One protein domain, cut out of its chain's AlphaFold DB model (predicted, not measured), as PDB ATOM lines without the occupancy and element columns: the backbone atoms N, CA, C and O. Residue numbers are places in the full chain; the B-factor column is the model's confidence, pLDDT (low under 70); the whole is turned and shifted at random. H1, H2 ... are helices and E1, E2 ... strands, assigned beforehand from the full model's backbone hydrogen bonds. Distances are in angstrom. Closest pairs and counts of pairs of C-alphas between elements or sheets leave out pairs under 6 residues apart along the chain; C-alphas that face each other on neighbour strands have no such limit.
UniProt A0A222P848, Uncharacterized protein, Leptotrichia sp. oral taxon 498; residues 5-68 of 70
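AT A GLANCE: This is residues 5 to 68 of the 70 residues of an uncharacterized protein of Leptotrichia sp. oral taxon 498 (UniProt A0A222P848). A long helix, H3, runs along one face of a two-stranded hairpin, E1 and E2; the short helices H1 and H2 sit near its Ile 25. The 64 printed residues hold H1, H2, H3, E1, E2 in that order, a mixed class with an antiparallel sheet. The whole is a rod, 38 by 19 by 18 A, only just compact, close to loose, with a radius of gyration of the C-alphas of 12.7 A.

HOW THE PARTS SIT: H1, residues 5 to 10, is close but not clearly touching H2, residues 15 to 20; their closest C-alphas, Phe 5 and Leu 18, are 7.2 A apart. H3, residues 22 to 38, is about perpendicular to H2, at 89 degrees. In these helices every O i to N i+4 pair is within hydrogen-bond range. E1, residues 42 to 51, bends by 52 degrees at residue 45. It forms a hairpin with E2, residues 59 to 67, with N 48 and O 62 2.9 A apart. The closest C-alphas of H3 and E1, Leu 36 and Ala 42, are 5.6 A apart.

IN THESE COORDINATES: H1 begins at C-alpha 5 (168.744, 161.541, 86.649); E2 ends at C-alpha 67 (159.350, 176.396, 102.077). H3 is 24.2 A long, E1 27.0 A.

THE WHOLE: The printed part has no cut and no long link; no printed residue is under 70 in pLDDT.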
ATOM      1  N   PHE A   5     167.822 162.473  87.307       96.12
ATOM      2  CA  PHE A   5     168.744 161.541  86.649       96.12
ATOM      3  C   PHE A   5     170.159 162.107  86.616       96.12
ATOM      4  O   PHE A   5     171.112 161.424  86.998       96.12
ATOM      5  N   ASN A   6     170.307 163.369  86.212       96.06
ATOM      6  CA  ASN A   6     171.611 164.026  86.208       96.06
ATOM      7  C   ASN A   6     172.159 164.210  87.629       96.06
ATOM      8  O   ASN A   6     173.350 163.981  87.855       96.06
ATOM      9  N   TYR A   7     171.302 164.530  88.604       95.56
ATOM     10  CA  TYR A   7     171.707 164.583  90.009       95.56
ATOM     11  C   TYR A   7     172.280 163.242  90.497       95.56
ATOM     12  O   TYR A   7     173.373 163.215  91.063       95.56
ATOM     13  N   LEU A   8     171.593 162.124  90.247       96.19
ATOM     14  CA  LEU A   8     172.045 160.798  90.682       96.19
ATOM     15  C   LEU A   8     173.317 160.347  89.956       96.19
ATOM     16  O   LEU A   8     174.215 159.802  90.603       96.19
ATOM     17  N   LYS A   9     173.466 160.656  88.659       96.12
ATOM     18  CA  LYS A   9     174.731 160.446  87.929       96.12
ATOM     19  C   LYS A   9     175.899 161.153  88.612       96.12
ATOM     20  O   LYS A   9     176.944 160.548  88.828       96.12
ATOM     21  N   MET A  10     175.717 162.411  89.022       95.25
ATOM     22  CA  MET A  10     176.741 163.157  89.765       95.25
ATOM     23  C   MET A  10     177.019 162.575  91.159       95.25
ATOM     24  O   MET A  10     178.100 162.791  91.705       95.25
ATOM     25  N   LYS A  11     176.066 161.838  91.743       94.12
ATOM     26  CA  LYS A  11     176.237 161.098  93.003       94.12
ATOM     27  C   LYS A  11     176.861 159.712  92.830       94.12
ATOM     28  O   LYS A  11     177.097 159.048  93.834       94.12
ATOM     29  N   GLY A  12     177.182 159.312  91.601       94.88
ATOM     30  CA  GLY A  12     177.888 158.068  91.305       94.88
ATOM     31  C   GLY A  12     176.992 156.896  90.912       94.88
ATOM     32  O   GLY A  12     177.502 155.784  90.828       94.88
ATOM     33  N   PHE A  13     175.700 157.121  90.645       95.50
ATOM     34  CA  PHE A  13     174.853 156.075  90.067       95.50
ATOM     35  C   PHE A  13     175.367 155.673  88.687       95.50
ATOM     36  O   PHE A  13     175.622 156.520  87.823       95.50
ATOM     37  N   THR A  14     175.462 154.367  88.473       95.44
ATOM     38  CA  THR A  14     175.734 153.794  87.155       95.44
ATOM     39  C   THR A  14     174.504 153.895  86.254       95.44
ATOM     40  O   THR A  14     173.373 154.020  86.720       95.44
ATOM     41  N   ASN A  15     174.702 153.815  84.935       95.44
ATOM     42  CA  ASN A  15     173.572 153.792  84.003       95.44
ATOM     43  C   ASN A  15     172.651 152.587  84.250       95.44
ATOM     44  O   ASN A  15     171.439 152.740  84.133       95.44
ATOM     45  N   ASP A  16     173.201 151.436  84.641       95.44
ATOM     46  CA  ASP A  16     172.412 150.237  84.934       95.44
ATOM     47  C   ASP A  16     171.526 150.438  86.172       95.44
ATOM     48  O   ASP A  16     170.343 150.119  86.132       95.44
ATOM     49  N   GLU A  17     172.045 151.054  87.242       94.50
ATOM     50  CA  GLU A  17     171.236 151.413  88.419       94.50
ATOM     51  C   GLU A  17     170.124 152.413  88.058       94.50
ATOM     52  O   GLU A  17     168.999 152.289  88.541       94.50
ATOM     53  N   LEU A  18     170.395 153.380  87.176       96.12
ATOM     54  CA  LEU A  18     169.375 154.332  86.717       96.12
ATOM     55  C   LEU A  18     168.280 153.662  85.884       96.12
ATOM     56  O   LEU A  18     167.117 154.028  86.019       96.12
ATOM     57  N   VAL A  19     168.639 152.701  85.029       96.25
ATOM     58  CA  VAL A  19     167.673 151.940  84.222       96.25
ATOM     59  C   VAL A  19     166.844 151.018  85.115       96.25
ATOM     60  O   VAL A  19     165.620 151.019  85.015       96.25
ATOM     61  N   ASN A  20     167.484 150.299  86.040       95.88
ATOM     62  CA  ASN A  20     166.812 149.375  86.958       95.88
ATOM     63  C   ASN A  20     165.811 150.075  87.889       95.88
ATOM     64  O   ASN A  20     164.836 149.463  88.319       95.88
ATOM     65  N   HIS A  21     166.030 151.358  88.193       96.44
ATOM     66  CA  HIS A  21     165.144 152.158  89.043       96.44
ATOM     67  C   HIS A  21     164.441 153.293  88.296       96.44
ATOM     68  O   HIS A  21     163.954 154.227  88.937       96.44
ATOM     69  N   PHE A  22     164.373 153.219  86.963       95.81
ATOM     70  CA  PHE A  22     163.885 154.302  86.110       95.81
ATOM     71  C   PHE A  22     162.518 154.831  86.554       95.81
ATOM     72  O   PHE A  22     162.378 156.028  86.784       95.81
ATOM     73  N   GLU A  23     161.540 153.940  86.740       96.38
ATOM     74  CA  GLU A  23     160.171 154.321  87.110       96.38
ATOM     75  C   GLU A  23     160.134 155.104  88.426       96.38
ATOM     76  O   GLU A  23     159.501 156.153  88.513       96.38
ATOM     77  N   LYS A  24     160.882 154.646  89.436       95.81
ATOM     78  CA  LYS A  24     160.916 155.287  90.754       95.81
ATOM     79  C   LYS A  24     161.660 156.622  90.742       95.81
ATOM     80  O   LYS A  24     161.276 157.551  91.452       95.81
ATOM     81  N   ILE A  25     162.737 156.720  89.961       97.19
ATOM     82  CA  ILE A  25     163.478 157.973  89.780       97.19
ATOM     83  C   ILE A  25     162.596 158.993  89.062       97.19
ATOM     84  O   ILE A  25     162.546 160.145  89.483       97.19
ATOM     85  N   GLU A  26     161.881 158.574  88.020       97.38
ATOM     86  CA  GLU A  26     161.014 159.459  87.248       97.38
ATOM     87  C   GLU A  26     159.799 159.922  88.061       97.38
ATOM     88  O   GLU A  26     159.496 161.115  88.075       97.38
ATOM     89  N   GLU A  27     159.166 159.026  88.825       96.81
ATOM     90  CA  GLU A  27     158.098 159.386  89.764       96.81
ATOM     91  C   GLU A  27     158.577 160.455  90.759       96.81
ATOM     92  O   GLU A  27     157.932 161.487  90.957       96.81
ATOM     93  N   MET A  28     159.750 160.249  91.363       96.19
ATOM     94  CA  MET A  28     160.292 161.194  92.334       96.19
ATOM     95  C   MET A  28     160.714 162.519  91.684       96.19
ATOM     96  O   MET A  28     160.484 163.589  92.253       96.19
ATOM     97  N   ASN A  29     161.270 162.473  90.472       97.31
ATOM     98  CA  ASN A  29     161.600 163.652  89.678       97.31
ATOM     99  C   ASN A  29     160.354 164.507  89.409       97.31
ATOM    100  O   ASN A  29     160.385 165.724  89.603       97.31
ATOM    101  N   GLN A  30     159.250 163.875  89.007       97.50
ATOM    102  CA  GLN A  30     157.974 164.555  88.796       97.50
ATOM    103  C   GLN A  30     157.449 165.148  90.103       97.50
ATOM    104  O   GLN A  30     157.175 166.346  90.146       97.50
ATOM    105  N   ASN A  31     157.420 164.372  91.189       95.62
ATOM    106  CA  ASN A  31     156.952 164.833  92.501       95.62
ATOM    107  C   ASN A  31     157.712 166.073  93.003       95.62
ATOM    108  O   ASN A  31     157.098 167.043  93.450       95.62
ATOM    109  N   ILE A  32     159.046 166.076  92.900       96.00
ATOM    110  CA  ILE A  32     159.876 167.227  93.285       96.00
ATOM    111  C   ILE A  32     159.509 168.449  92.445       96.00
ATOM    112  O   ILE A  32     159.274 169.532  92.985       96.00
ATOM    113  N   ASN A  33     159.455 168.288  91.125       96.06
ATOM    114  CA  ASN A  33     159.165 169.388  90.215       96.06
ATOM    115  C   ASN A  33     157.758 169.957  90.410       96.06
ATOM    116  O   ASN A  33     157.588 171.174  90.365       96.06
ATOM    117  N   ASP A  34     156.785 169.105  90.706       96.00
ATOM    118  CA  ASP A  34     155.419 169.491  91.040       96.00
ATOM    119  C   ASP A  34     155.353 170.344  92.311       96.00
ATOM    120  O   ASP A  34     154.676 171.375  92.339       96.00
ATOM    121  N   ILE A  35     156.076 169.944  93.364       93.88
ATOM    122  CA  ILE A  35     156.149 170.700  94.621       93.88
ATOM    123  C   ILE A  35     156.785 172.070  94.381       93.88
ATOM    124  O   ILE A  35     156.240 173.078  94.839       93.88
ATOM    125  N   LEU A  36     157.904 172.117  93.650       93.94
ATOM    126  CA  LEU A  36     158.615 173.360  93.338       93.94
ATOM    127  C   LEU A  36     157.789 174.284  92.429       93.94
ATOM    128  O   LEU A  36     157.817 175.499  92.605       93.94
ATOM    129  N   ALA A  37     157.020 173.731  91.488       94.44
ATOM    130  CA  ALA A  37     156.143 174.511  90.617       94.44
ATOM    131  C   ALA A  37     154.955 175.117  91.380       94.44
ATOM    132  O   ALA A  37     154.582 176.263  91.132       94.44
ATOM    133  N   LYS A  38     154.373 174.367  92.325       94.62
ATOM    134  CA  LYS A  38     153.245 174.825  93.157       94.62
ATOM    135  C   LYS A  38     153.671 175.817  94.244       94.62
ATOM    136  O   LYS A  38     152.846 176.605  94.696       94.62
ATOM    137  N   ASN A  39     154.940 175.794  94.655       92.19
ATOM    138  CA  ASN A  39     155.462 176.605  95.750       92.19
ATOM    139  C   ASN A  39     156.689 177.410  95.287       92.19
ATOM    140  O   ASN A  39     157.813 176.930  95.420       92.19
ATOM    141  N   PRO A  40     156.520 178.655  94.807       88.06
ATOM    142  CA  PRO A  40     157.628 179.448  94.262       88.06
ATOM    143  C   PRO A  40     158.723 179.793  95.288       88.06
ATOM    144  O   PRO A  40     159.833 180.144  94.901       88.06
ATOM    145  N   ASN A  41     158.430 179.677  96.587       92.94
ATOM    146  CA  ASN A  41     159.404 179.872  97.664       92.94
ATOM    147  C   ASN A  41     159.999 178.556  98.200       92.94
ATOM    148  O   ASN A  41     160.722 178.574  99.199       92.94
ATOM    149  N   ALA A  42     159.667 177.414  97.594       93.69
ATOM    150  CA  ALA A  42     160.240 176.134  97.971       93.69
ATOM    151  C   ALA A  42     161.660 175.987  97.419       93.69
ATOM    152  O   ALA A  42     161.950 176.331  96.273       93.69
ATOM    153  N   ILE A  43     162.548 175.444  98.243       93.19
ATOM    154  CA  ILE A  43     163.945 175.195  97.908       93.19
ATOM    155  C   ILE A  43     164.244 173.734  98.222       93.19
ATOM    156  O   ILE A  43     164.145 173.302  99.370       93.19
ATOM    157  N   LEU A  44     164.648 172.976  97.203       94.50
ATOM    158  CA  LEU A  44     165.187 171.632  97.385       94.50
ATOM    159  C   LEU A  44     166.550 171.730  98.085       94.50
ATOM    160  O   LEU A  44     167.499 172.279  97.526       94.50
ATOM    161  N   LYS A  45     166.648 171.210  99.311       94.88
ATOM    162  CA  LYS A  45     167.870 171.271 100.128       94.88
ATOM    163  C   LYS A  45     168.720 170.028  99.986       94.88
ATOM    164  O   LYS A  45     169.943 170.127  99.904       94.88
ATOM    165  N   LYS A  46     168.081 168.860 100.001       93.81
ATOM    166  CA  LYS A  46     168.785 167.582 100.027       93.81
ATOM    167  C   LYS A  46     167.946 166.471  99.418       93.81
ATOM    168  O   LYS A  46     166.725 166.467  99.542       93.81
ATOM    169  N   ILE A  47     168.642 165.530  98.796       95.81
ATOM    170  CA  ILE A  47     168.118 164.229  98.395       95.81
ATOM    171  C   ILE A  47     169.082 163.191  98.951       95.81
ATOM    172  O   ILE A  47     170.240 163.145  98.519       95.81
ATOM    173  N   ASP A  48     168.597 162.399  99.898       95.25
ATOM    174  CA  ASP A  48     169.253 161.194 100.386       95.25
ATOM    175  C   ASP A  48     168.620 159.963  99.733       95.25
ATOM    176  O   ASP A  48     167.470 159.990  99.283       95.25
ATOM    177  N   PHE A  49     169.390 158.883  99.650       94.56
ATOM    178  CA  PHE A  49     168.930 157.623  99.088       94.56
ATOM    179  C   PHE A  49     169.562 156.441  99.812       94.56
ATOM    180  O   PHE A  49     170.701 156.508 100.278       94.56
ATOM    181  N   ASN A  50     168.819 155.345  99.880       94.81
ATOM    182  CA  ASN A  50     169.271 154.082 100.440       94.81
ATOM    183  C   ASN A  50     168.578 152.904  99.753       94.81
ATOM    184  O   ASN A  50     167.488 153.034  99.200       94.81
ATOM    185  N   TYR A  51     169.217 151.741  99.808       95.19
ATOM    186  CA  TYR A  51     168.595 150.482  99.421       95.19
ATOM    187  C   TYR A  51     168.004 149.824 100.664       95.19
ATOM    188  O   TYR A  51     168.662 149.752 101.702       95.19
ATOM    189  N   LEU A  52     166.748 149.388 100.569       94.00
ATOM    190  CA  LEU A  52     166.033 148.725 101.665       94.00
ATOM    191  C   LEU A  52     166.280 147.208 101.696       94.00
ATOM    192  O   LEU A  52     165.717 146.505 102.534       94.00
ATOM    193  N   ASP A  53     167.079 146.707 100.762       93.88
ATOM    194  CA  ASP A  53     167.431 145.311 100.572       93.88
ATOM    195  C   ASP A  53     168.892 145.162 100.121       93.88
ATOM    196  O   ASP A  53     169.488 146.073  99.546       93.88
ATOM    197  N   GLU A  54     169.473 143.988 100.373       92.31
ATOM    198  CA  GLU A  54     170.860 143.684  99.995       92.31
ATOM    199  C   GLU A  54     171.035 143.541  98.476       92.31
ATOM    200  O   GLU A  54     172.077 143.903  97.933       92.31
ATOM    201  N   GLU A  55     169.992 143.080  97.779       92.31
ATOM    202  CA  GLU A  55     169.957 142.931  96.317       92.31
ATOM    203  C   GLU A  55     169.809 144.272  95.579       92.31
ATOM    204  O   GLU A  55     169.833 144.306  94.348       92.31
ATOM    205  N   LYS A  56     169.677 145.383  96.319       90.56
ATOM    206  CA  LYS A  56     169.505 146.740  95.791       90.56
ATOM    207  C   LYS A  56     168.303 146.908  94.858       90.56
ATOM    208  O   LYS A  56     168.294 147.805  94.023       90.56
ATOM    209  N   THR A  57     167.258 146.097  94.986       90.56
ATOM    210  CA  THR A  57     166.052 146.232  94.156       90.56
ATOM    211  C   THR A  57     165.105 147.305  94.696       90.56
ATOM    212  O   THR A  57     164.363 147.933  93.939       90.56
ATOM    213  N   LYS A  58     165.158 147.581  96.004       92.94
ATOM    214  CA  LYS A  58     164.260 148.507  96.702       92.94
ATOM    215  C   LYS A  58     164.967 149.816  97.024       92.94
ATOM    216  O   LYS A  58     165.275 150.106  98.179       92.94
ATOM    217  N   LEU A  59     165.187 150.632  95.998       94.75
ATOM    218  CA  LEU A  59     165.695 151.992  96.164       94.75
ATOM    219  C   LEU A  59     164.665 152.862  96.893       94.75
ATOM    220  O   LEU A  59     163.485 152.850  96.549       94.75
ATOM    221  N   ASN A  60     165.092 153.626  97.886       95.25
ATOM    222  CA  ASN A  60     164.279 154.584  98.621       95.25
ATOM    223  C   ASN A  60     164.936 155.967  98.590       95.25
ATOM    224  O   ASN A  60     166.162 156.074  98.567       95.25
ATOM    225  N   PHE A  61     164.106 157.010  98.568       96.06
ATOM    226  CA  PHE A  61     164.541 158.400  98.507       96.06
ATOM    227  C   PHE A  61     163.940 159.188  99.662       96.06
ATOM    228  O   PHE A  61     162.736 159.128  99.903       96.06
ATOM    229  N   GLU A  62     164.776 159.979 100.318       95.81
ATOM    230  CA  GLU A  62     164.359 160.961 101.308       95.81
ATOM    231  C   GLU A  62     164.650 162.354 100.758       95.81
ATOM    232  O   GLU A  62     165.801 162.736 100.525       95.81
ATOM    233  N   ILE A  63     163.584 163.112 100.504       95.00
ATOM    234  CA  ILE A  63     163.667 164.438  99.897       95.00
ATOM    235  C   ILE A  63     163.411 165.494 100.968       95.00
ATOM    236  O   ILE A  63     162.361 165.503 101.610       95.00
ATOM    237  N   ASN A  64     164.348 166.426 101.123       95.31
ATOM    238  CA  ASN A  64     164.180 167.589 101.981       95.31
ATOM    239  C   ASN A  64     163.936 168.840 101.127       95.31
ATOM    240  O   ASN A  64     164.835 169.312 100.423       95.31
ATOM    241  N   ILE A  65     162.713 169.367 101.200       94.44
ATOM    242  CA  ILE A  65     162.305 170.627 100.574       94.44
ATOM    243  C   ILE A  65     161.872 171.581 101.683       94.44
ATOM    244  O   ILE A  65     160.998 171.260 102.486       94.44
ATOM    245  N   GLU A  66     162.473 172.764 101.707       94.19
ATOM    246  CA  GLU A  66     162.148 173.823 102.657       94.19
ATOM    247  C   GLU A  66     161.298 174.888 101.961       94.19
ATOM    248  O   GLU A  66     161.672 175.371 100.894       94.19
ATOM    249  N   VAL A  67     160.172 175.279 102.562       89.81
ATOM    250  CA  VAL A  67     159.350 176.396 102.077       89.81
ATOM    251  C   VAL A  67     159.717 177.647 102.862       89.81
ATOM    252  O   VAL A  67     159.482 177.722 104.067       89.81
ATOM    253  N   VAL A  68     160.294 178.635 102.181       87.56
ATOM    254  CA  VAL A  68     160.684 179.896 102.814       87.56
ATOM    255  C   VAL A  68     159.481 180.834 102.837       87.56
ATOM    256  O   VAL A  68     159.093 181.398 101.813       87.56
TER     257      VAL A  68